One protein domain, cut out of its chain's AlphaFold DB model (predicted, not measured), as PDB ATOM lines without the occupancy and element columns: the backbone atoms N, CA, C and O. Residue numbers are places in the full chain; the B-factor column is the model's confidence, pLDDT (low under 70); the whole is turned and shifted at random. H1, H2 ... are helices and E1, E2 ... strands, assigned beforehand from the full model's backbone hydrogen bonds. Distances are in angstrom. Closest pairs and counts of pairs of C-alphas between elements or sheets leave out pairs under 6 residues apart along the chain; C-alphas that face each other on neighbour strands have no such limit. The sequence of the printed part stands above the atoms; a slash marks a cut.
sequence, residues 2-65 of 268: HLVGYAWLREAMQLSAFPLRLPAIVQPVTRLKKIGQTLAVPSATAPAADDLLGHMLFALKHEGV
ATOM      1  N   HIS A   2     -14.779  85.574  73.407       91.88
ATOM      2  CA  HIS A   2     -15.511  86.604  74.159       91.88
ATOM      3  C   HIS A   2     -15.672  87.840  73.269       91.88
ATOM      4  O   HIS A   2     -14.735  88.625  73.113       91.88
ATOM      5  N   LEU A   3     -16.827  87.943  72.609       96.25
ATOM      6  CA  LEU A   3     -17.153  89.051  71.713       96.25
ATOM      7  C   LEU A   3     -17.458  90.319  72.501       96.25
ATOM      8  O   LEU A   3     -17.996  90.264  73.603       96.25
ATOM      9  N   VAL A   4     -17.153  91.463  71.898       97.50
ATOM     10  CA  VAL A   4     -17.412  92.785  72.469       97.50
ATOM     11  C   VAL A   4     -18.062  93.682  71.419       97.50
ATOM     12  O   VAL A   4     -17.990  93.415  70.219       97.50
ATOM     13  N   GLY A   5     -18.738  94.734  71.879       98.00
ATOM     14  CA  GLY A   5     -19.274  95.782  71.022       98.00
ATOM     15  C   GLY A   5     -20.270  95.274  69.986       98.00
ATOM     16  O   GLY A   5     -21.182  94.515  70.321       98.00
ATOM     17  N   TYR A   6     -20.114  95.685  68.728       98.25
ATOM     18  CA  TYR A   6     -21.079  95.365  67.674       98.25
ATOM     19  C   TYR A   6     -21.202  93.870  67.383       98.25
ATOM     20  O   TYR A   6     -22.294  93.412  67.047       98.25
ATOM     21  N   ALA A   7     -20.111  93.107  67.501       97.31
ATOM     22  CA  ALA A   7     -20.146  91.666  67.256       97.31
ATOM     23  C   ALA A   7     -21.047  90.972  68.281       97.31
ATOM     24  O   ALA A   7     -21.935  90.209  67.910       97.31
ATOM     25  N   TRP A   8     -20.872  91.334  69.552       97.56
ATOM     26  CA  TRP A   8     -21.694  90.829  70.642       97.56
ATOM     27  C   TRP A   8     -23.155  91.285  70.522       97.56
ATOM     28  O   TRP A   8     -24.053  90.457  70.620       97.56
ATOM     29  N   LEU A   9     -23.411  92.566  70.219       97.81
ATOM     30  CA  LEU A   9     -24.777  93.091  70.058       97.81
ATOM     31  C   LEU A   9     -25.552  92.372  68.948       97.81
ATOM     32  O   LEU A   9     -26.738  92.096  69.110       97.81
ATOM     33  N   ARG A  10     -24.890  92.057  67.825       97.31
ATOM     34  CA  ARG A  10     -25.514  91.304  66.726       97.31
ATOM     35  C   ARG A  10     -25.966  89.919  67.169       97.31
ATOM     36  O   ARG A  10     -27.076  89.533  66.817       97.31
ATOM     37  N   GLU A  11     -25.138  89.204  67.928       95.69
ATOM     38  CA  GLU A  11     -25.472  87.867  68.425       95.69
ATOM     39  C   GLU A  11     -26.529  87.919  69.530       95.69
ATOM     40  O   GLU A  11     -27.575  87.283  69.404       95.69
ATOM     41  N   ALA A  12     -26.309  88.732  70.566       96.19
ATOM     42  CA  ALA A  12     -27.192  88.827  71.727       96.19
ATOM     43  C   ALA A  12     -28.613  89.288  71.361       96.19
ATOM     44  O   ALA A  12     -29.585  88.827  71.953       96.19
ATOM     45  N   MET A  13     -28.749  90.179  70.372       96.12
ATOM     46  CA  MET A  13     -30.043  90.723  69.943       96.12
ATOM     47  C   MET A  13     -30.574  90.123  68.629       96.12
ATOM     48  O   MET A  13     -31.589  90.618  68.125       96.12
ATOM     49  N   GLN A  14     -29.888  89.119  68.064       96.25
ATOM     50  CA  GLN A  14     -30.224  88.461  66.790       96.25
ATOM     51  C   GLN A  14     -30.487  89.459  65.646       96.25
ATOM     52  O   GLN A  14     -31.528  89.441  64.989       96.25
ATOM     53  N   LEU A  15     -29.557  90.393  65.441       97.31
ATOM     54  CA  LEU A  15     -29.716  91.472  64.460       97.31
ATOM     55  C   LEU A  15     -29.466  90.972  63.031       97.31
ATOM     56  O   LEU A  15     -28.513  90.233  62.781       97.31
ATOM     57  N   SER A  16     -30.244  91.468  62.066       96.50
ATOM     58  CA  SER A  16     -30.134  91.106  60.642       96.50
ATOM     59  C   SER A  16     -29.033  91.866  59.889       96.50
ATOM     60  O   SER A  16     -28.874  91.709  58.680       96.50
ATOM     61  N   ALA A  17     -28.269  92.716  60.582       94.19
ATOM     62  CA  ALA A  17     -27.191  93.497  59.985       94.19
ATOM     63  C   ALA A  17     -26.115  92.600  59.348       94.19
ATOM     64  O   ALA A  17     -25.846  91.502  59.840       94.19
ATOM     65  N   PHE A  18     -25.446  93.093  58.302       92.62
ATOM     66  CA  PHE A  18     -24.362  92.375  57.624       92.62
ATOM     67  C   PHE A  18     -23.216  91.967  58.572       92.62
ATOM     68  O   PHE A  18     -22.980  92.637  59.585       92.62
ATOM     69  N   PRO A  19     -22.467  90.894  58.243       92.00
ATOM     70  CA  PRO A  19     -21.274  90.507  58.985       92.00
ATOM     71  C   PRO A  19     -20.265  91.650  59.129       92.00
ATOM     72  O   PRO A  19     -20.009  92.415  58.198       92.00
ATOM     73  N   LEU A  20     -19.664  91.751  60.313       94.19
ATOM     74  CA  LEU A  20     -18.630  92.741  60.584       94.19
ATOM     75  C   LEU A  20     -17.323  92.341  59.901       94.19
ATOM     76  O   LEU A  20     -16.856  91.217  60.051       94.19
ATOM     77  N   ARG A  21     -16.685  93.303  59.229       90.94
ATOM     78  CA  ARG A  21     -15.344  93.125  58.644       90.94
ATOM     79  C   ARG A  21     -14.240  93.000  59.700       90.94
ATOM     80  O   ARG A  21     -13.176  92.466  59.404       90.94
ATOM     81  N   LEU A  22     -14.464  93.555  60.891       94.38
ATOM     82  CA  LEU A  22     -13.486  93.608  61.975       94.38
ATOM     83  C   LEU A  22     -14.177  93.450  63.344       94.38
ATOM     84  O   LEU A  22     -14.289  94.436  64.070       94.38
ATOM     85  N   PRO A  23     -14.689  92.255  63.696       96.69
ATOM     86  CA  PRO A  23     -15.317  92.028  64.996       96.69
ATOM     87  C   PRO A  23     -14.346  92.286  66.160       96.69
ATOM     88  O   PRO A  23     -13.162  91.937  66.088       96.69
ATOM     89  N   ALA A  24     -14.863  92.880  67.238       97.69
ATOM     90  CA  ALA A  24     -14.129  93.118  68.475       97.69
ATOM     91  C   ALA A  24     -14.185  91.905  69.414       97.69
ATOM     92  O   ALA A  24     -15.259  91.368  69.689       97.69
ATOM     93  N   ILE A  25     -13.018  91.462  69.891       97.19
ATOM     94  CA  ILE A  25     -12.866  90.216  70.655       97.19
ATOM     95  C   ILE A  25     -11.851  90.412  71.774       97.19
ATOM     96  O   ILE A  25     -10.764  90.946  71.539       97.19
ATOM     97  N   VAL A  26     -12.172  89.938  72.978       97.06
ATOM     98  CA  VAL A  26     -11.225  89.957  74.097       97.06
ATOM     99  C   VAL A  26     -10.066  89.008  73.823       97.06
ATOM    100  O   VAL A  26     -10.259  87.831  73.511       97.06
ATOM    101  N   GLN A  27      -8.853  89.538  73.942       96.12
ATOM    102  CA  GLN A  27      -7.595  88.841  73.689       96.12
ATOM    103  C   GLN A  27      -6.521  89.316  74.685       96.12
ATOM    104  O   GLN A  27      -6.667  90.398  75.260       96.12
ATOM    105  N   PRO A  28      -5.427  88.553  74.896       95.25
ATOM    106  CA  PRO A  28      -4.348  88.932  75.813       95.25
ATOM    107  C   PRO A  28      -3.498  90.071  75.225       95.25
ATOM    108  O   PRO A  28      -2.392  89.877  74.721       95.25
ATOM    109  N   VAL A  29      -4.044  91.287  75.254       95.19
ATOM    110  CA  VAL A  29      -3.416  92.520  74.774       95.19
ATOM    111  C   VAL A  29      -3.552  93.624  75.818       95.19
ATOM    112  O   VAL A  29      -4.508  93.652  76.583       95.19
ATOM    113  N   THR A  30      -2.605  94.560  75.841       94.50
ATOM    114  CA  THR A  30      -2.603  95.695  76.786       94.50
ATOM    115  C   THR A  30      -3.314  96.936  76.249       94.50
ATOM    116  O   THR A  30      -3.682  97.823  77.011       94.50
ATOM    117  N   ARG A  31      -3.521  97.009  74.929       95.50
ATOM    118  CA  ARG A  31      -4.235  98.093  74.244       95.50
ATOM    119  C   ARG A  31      -5.016  97.553  73.056       95.50
ATOM    120  O   ARG A  31      -4.639  96.516  72.505       95.50
ATOM    121  N   LEU A  32      -6.046  98.287  72.632       95.75
ATOM    122  CA  LEU A  32      -6.772  97.956  71.411       95.75
ATOM    123  C   LEU A  32      -5.821  97.974  70.213       95.75
ATOM    124  O   LEU A  32      -5.090  98.944  70.004       95.75
ATOM    125  N   LYS A  33      -5.833  96.902  69.426       96.00
ATOM    126  CA  LYS A  33      -5.084  96.824  68.170       96.00
ATOM    127  C   LYS A  33      -5.753  95.862  67.205       96.00
ATOM    128  O   LYS A  33      -6.412  94.909  67.610       96.00
ATOM    129  N   LYS A  34      -5.549  96.094  65.915       94.38
ATOM    130  CA  LYS A  34      -5.966  95.155  64.879       94.38
ATOM    131  C   LYS A  34      -5.012  93.956  64.864       94.38
ATOM    132  O   LYS A  34      -3.803  94.146  64.755       94.38
ATOM    133  N   ILE A  35      -5.554  92.743  64.964       93.31
ATOM    134  CA  ILE A  35      -4.820  91.484  64.777       93.31
ATOM    135  C   ILE A  35      -5.577  90.662  63.738       93.31
ATOM    136  O   ILE A  35      -6.710  90.232  63.974       93.31
ATOM    137  N   GLY A  36      -4.973  90.485  62.559       91.69
ATOM    138  CA  GLY A  36      -5.637  89.859  61.416       91.69
ATOM    139  C   GLY A  36      -6.940  90.582  61.059       91.69
ATOM    140  O   GLY A  36      -6.938  91.783  60.772       91.69
ATOM    141  N   GLN A  37      -8.053  89.850  61.107       92.38
ATOM    142  CA  GLN A  37      -9.405  90.360  60.850       92.38
ATOM    143  C   GLN A  37     -10.199  90.649  62.134       92.38
ATOM    144  O   GLN A  37     -11.420  90.689  62.108       92.38
ATOM    145  N   THR A  38      -9.528  90.873  63.264       95.69
ATOM    146  CA  THR A  38     -10.195  91.171  64.540       95.69
ATOM    147  C   THR A  38      -9.658  92.447  65.171       95.69
ATOM    148  O   THR A  38      -8.490  92.811  64.987       95.69
ATOM    149  N   LEU A  39     -10.516  93.133  65.921       97.06
ATOM    150  CA  LEU A  39     -10.102  94.167  66.858       97.06
ATOM    151  C   LEU A  39      -9.851  93.491  68.210       97.06
ATOM    152  O   LEU A  39     -10.790  93.109  68.902       97.06
ATOM    153  N   ALA A  40      -8.581  93.317  68.571       97.19
ATOM    154  CA  ALA A  40      -8.183  92.716  69.837       97.19
ATOM    155  C   ALA A  40      -8.427  93.706  70.981       97.19
ATOM    156  O   ALA A  40      -7.896  94.822  70.954       97.19
ATOM    157  N   VAL A  41      -9.211  93.299  71.979       97.44
ATOM    158  CA  VAL A  41      -9.632  94.136  73.111       97.44
ATOM    159  C   VAL A  41      -9.007  93.610  74.410       97.44
ATOM    160  O   VAL A  41      -9.128  92.418  74.690       97.44
ATOM    161  N   PRO A  42      -8.352  94.457  75.226       96.62
ATOM    162  CA  PRO A  42      -7.940  94.078  76.578       96.62
ATOM    163  C   PRO A  42      -9.153  93.754  77.455       96.62
ATOM    164  O   PRO A  42     -10.130  94.504  77.432       96.62
ATOM    165  N   SER A  43      -9.069  92.731  78.310       94.75
ATOM    166  CA  SER A  43     -10.168  92.373  79.225       94.75
ATOM    167  C   SER A  43     -10.619  93.543  80.106       94.75
ATOM    168  O   SER A  43     -11.806  93.707  80.342       94.75
ATOM    169  N   ALA A  44      -9.690  94.410  80.528       93.75
ATOM    170  CA  ALA A  44      -9.986  95.581  81.358       93.75
ATOM    171  C   ALA A  44     -10.800  96.681  80.647       93.75
ATOM    172  O   ALA A  44     -11.292  97.597  81.294       93.75
ATOM    173  N   THR A  45     -10.896  96.646  79.314       94.19
ATOM    174  CA  THR A  45     -11.683  97.609  78.520       94.19
ATOM    175  C   THR A  45     -12.994  97.005  78.018       94.19
ATOM    176  O   THR A  45     -13.828  97.728  77.471       94.19
ATOM    177  N   ALA A  46     -13.180  95.692  78.171       95.19
ATOM    178  CA  ALA A  46     -14.414  95.029  77.790       95.19
ATOM    179  C   ALA A  46     -15.543  95.431  78.760       95.19
ATOM    180  O   ALA A  46     -15.329  95.407  79.975       95.19
ATOM    181  N   PRO A  47     -16.728  95.808  78.254       95.88
ATOM    182  CA  PRO A  47     -17.932  95.934  79.067       95.88
ATOM    183  C   PRO A  47     -18.290  94.615  79.761       95.88
ATOM    184  O   PRO A  47     -17.818  93.543  79.372       95.88
ATOM    185  N   ALA A  48     -19.150  94.695  80.779       94.62
ATOM    186  CA  ALA A  48     -19.728  93.504  81.389       94.62
ATOM    187  C   ALA A  48     -20.567  92.726  80.362       94.62
ATOM    188  O   ALA A  48     -21.185  93.320  79.480       94.62
ATOM    189  N   ALA A  49     -20.585  91.398  80.491       88.81
ATOM    190  CA  ALA A  49     -21.119  90.500  79.468       88.81
ATOM    191  C   ALA A  49     -22.619  90.675  79.181       88.81
ATOM    192  O   ALA A  49     -23.068  90.228  78.135       88.81
ATOM    193  N   ASP A  50     -23.386  91.276  80.088       90.94
ATOM    194  CA  ASP A  50     -24.822  91.554  79.985       90.94
ATOM    195  C   ASP A  50     -25.143  93.056  79.826       90.94
ATOM    196  O   ASP A  50     -26.308  93.444  79.714       90.94
ATOM    197  N   ASP A  51     -24.124  93.918  79.748       95.69
ATOM    198  CA  ASP A  51     -24.291  95.369  79.640       95.69
ATOM    199  C   ASP A  51     -24.494  95.821  78.183       95.69
ATOM    200  O   ASP A  51     -23.574  96.277  77.493       95.69
ATOM    201  N   LEU A  52     -25.741  95.728  77.707       96.75
ATOM    202  CA  LEU A  52     -26.135  96.147  76.353       96.75
ATOM    203  C   LEU A  52     -25.665  97.574  76.018       96.75
ATOM    204  O   LEU A  52     -25.175  97.824  74.911       96.75
ATOM    205  N   LEU A  53     -25.806  98.515  76.959       97.81
ATOM    206  CA  LEU A  53     -25.409  99.902  76.731       97.81
ATOM    207  C   LEU A  53     -23.884 100.049  76.751       97.81
ATOM    208  O   LEU A  53     -23.335 100.740  75.896       97.81
ATOM    209  N   GLY A  54     -23.179  99.368  77.648       97.94
ATOM    210  CA  GLY A  54     -21.717  99.337  77.669       97.94
ATOM    211  C   GLY A  54     -21.129  98.832  76.353       97.94
ATOM    212  O   GLY A  54     -20.251  99.484  75.780       97.94
ATOM    213  N   HIS A  55     -21.666  97.737  75.806       98.31
ATOM    214  CA  HIS A  55     -21.301  97.239  74.476       98.31
ATOM    215  C   HIS A  55     -21.592  98.271  73.373       98.31
ATOM    216  O   HIS A  55     -20.750  98.498  72.501       98.31
ATOM    217  N   MET A  56     -22.733  98.959  73.433       98.44
ATOM    218  CA  MET A  56     -23.085 100.020  72.484       98.44
ATOM    219  C   MET A  56     -22.104 101.200  72.521       98.44
ATOM    220  O   MET A  56     -21.614 101.651  71.481       98.44
ATOM    221  N   LEU A  57     -21.797 101.705  73.715       98.38
ATOM    222  CA  LEU A  57     -20.896 102.841  73.903       98.38
ATOM    223  C   LEU A  57     -19.451 102.474  73.550       98.38
ATOM    224  O   LEU A  57     -18.746 103.288  72.946       98.38
ATOM    225  N   PHE A  58     -19.026 101.247  73.862       98.38
ATOM    226  CA  PHE A  58     -17.750 100.697  73.410       98.38
ATOM    227  C   PHE A  58     -17.661 100.711  71.880       98.38
ATOM    228  O   PHE A  58     -16.684 101.218  71.324       98.38
ATOM    229  N   ALA A  59     -18.692 100.205  71.198       98.06
ATOM    230  CA  ALA A  59     -18.711 100.105  69.746       98.06
ATOM    231  C   ALA A  59     -18.656 101.491  69.082       98.06
ATOM    232  O   ALA A  59     -17.786 101.744  68.250       98.06
ATOM    233  N   LEU A  60     -19.482 102.441  69.535       98.00
ATOM    234  CA  LEU A  60     -19.446 103.826  69.045       98.00
ATOM    235  C   LEU A  60     -18.072 104.492  69.232       98.00
ATOM    236  O   LEU A  60     -17.679 105.334  68.419       98.00
ATOM    237  N   LYS A  61     -17.344 104.125  70.292       97.31
ATOM    238  CA  LYS A  61     -16.018 104.663  70.615       97.31
ATOM    239  C   LYS A  61     -14.890 104.055  69.798       97.31
ATOM    240  O   LYS A  61     -13.992 104.779  69.373       97.31
ATOM    241  N   HIS A  62     -14.906 102.743  69.616       96.81
ATOM    242  CA  HIS A  62     -13.755 102.004  69.101       96.81
ATOM    243  C   HIS A  62     -13.999 101.403  67.714       96.81
ATOM    244  O   HIS A  62     -13.087 101.339  66.892       96.81
ATOM    245  N   GLU A  63     -15.235 101.019  67.416       96.81
ATOM    246  CA  GLU A  63     -15.638 100.389  66.157       96.81
ATOM    247  C   GLU A  63     -16.292 101.371  65.179       96.81
ATOM    248  O   GLU A  63     -16.394 101.054  63.995       96.81
ATOM    249  N   GLY A  64     -16.608 102.591  65.624       96.12
ATOM    250  CA  GLY A  64     -17.143 103.665  64.788       96.12
ATOM    251  C   GLY A  64     -18.664 103.602  64.668       96.12
ATOM    252  O   GLY A  64     -19.327 102.952  65.464       96.12
ATOM    253  N   VAL A  65     -19.236 104.304  63.690       97.00
ATOM    254  CA  VAL A  65     -20.687 104.306  63.459       97.00
ATOM    255  C   VAL A  65     -21.043 103.192  62.478       97.00
ATOM    256  O   VAL A  65     -20.588 103.204  61.334       97.00
TER     257      VAL A  65
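What this domain is: This is residues 2 to 65 of the 268 residues of an uncharacterized protein of Pseudomonas borbori (UniProt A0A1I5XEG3). Two touching helices, H1 and H2, make one part of this domain, and a small sheet of three short strands stands beside them, with E1 on the helices' side and E2 at the far edge. A long loop, residues 13 to 23, swings from the end of H1 round to E1. The printed part has 64 residues, in the order H1, E1, E2, E3, H2; the sheet is mixed, in the order E1, E3, E2, and the class is mixed, helices and strands, with under half of the residues, 30 of 64, in named elements. The whole is compact, with a radius of gyration of the C-alphas of 10.7 A, and spans 31 by 23 by 19 A.

Where its parts are: H1 is residues 5 to 12, 10.6 A long, from C-alpha 5 at (-19.274, 95.782, 71.022). E1 is residues 24 to 26, E2 residues 33 to 35, and E3 residues 38 to 41, 9.1 A. H2 is residues 52 to 63, 15.2 A, ending with C-alpha 63 at (-15.638, 100.389, 66.157).

How they stand to each other: E1 and E3 are parallel neighbours, with N 25 and O 39 2.9 A apart. E2 and E3 form a hairpin, antiparallel, with N 35 and O 38 2.9 A apart. Residues 3 to 4 pair antiparallel with residues 24 to 25 of E1. H1 and H2 touch at a steep tilt of 40 degrees, opposite ways; their closest C-alphas, of Gly 5 and His 55, are 4.3 A apart. H1 only grazes the sheet with residues 5 to 8, and H2 only grazes it with residues 58 to 63. In H1 and H2 every O i to N i+4 pair is within hydrogen-bond range.

The domain as a whole: The two C-alphas farthest apart, of Ser 16 and Thr 30, are 32.2 A apart. The printed part has no cut. The link from H1 to E1 is long, 11 residues. The mean pLDDT of the printed part is 95.8, and no printed residue is under 70.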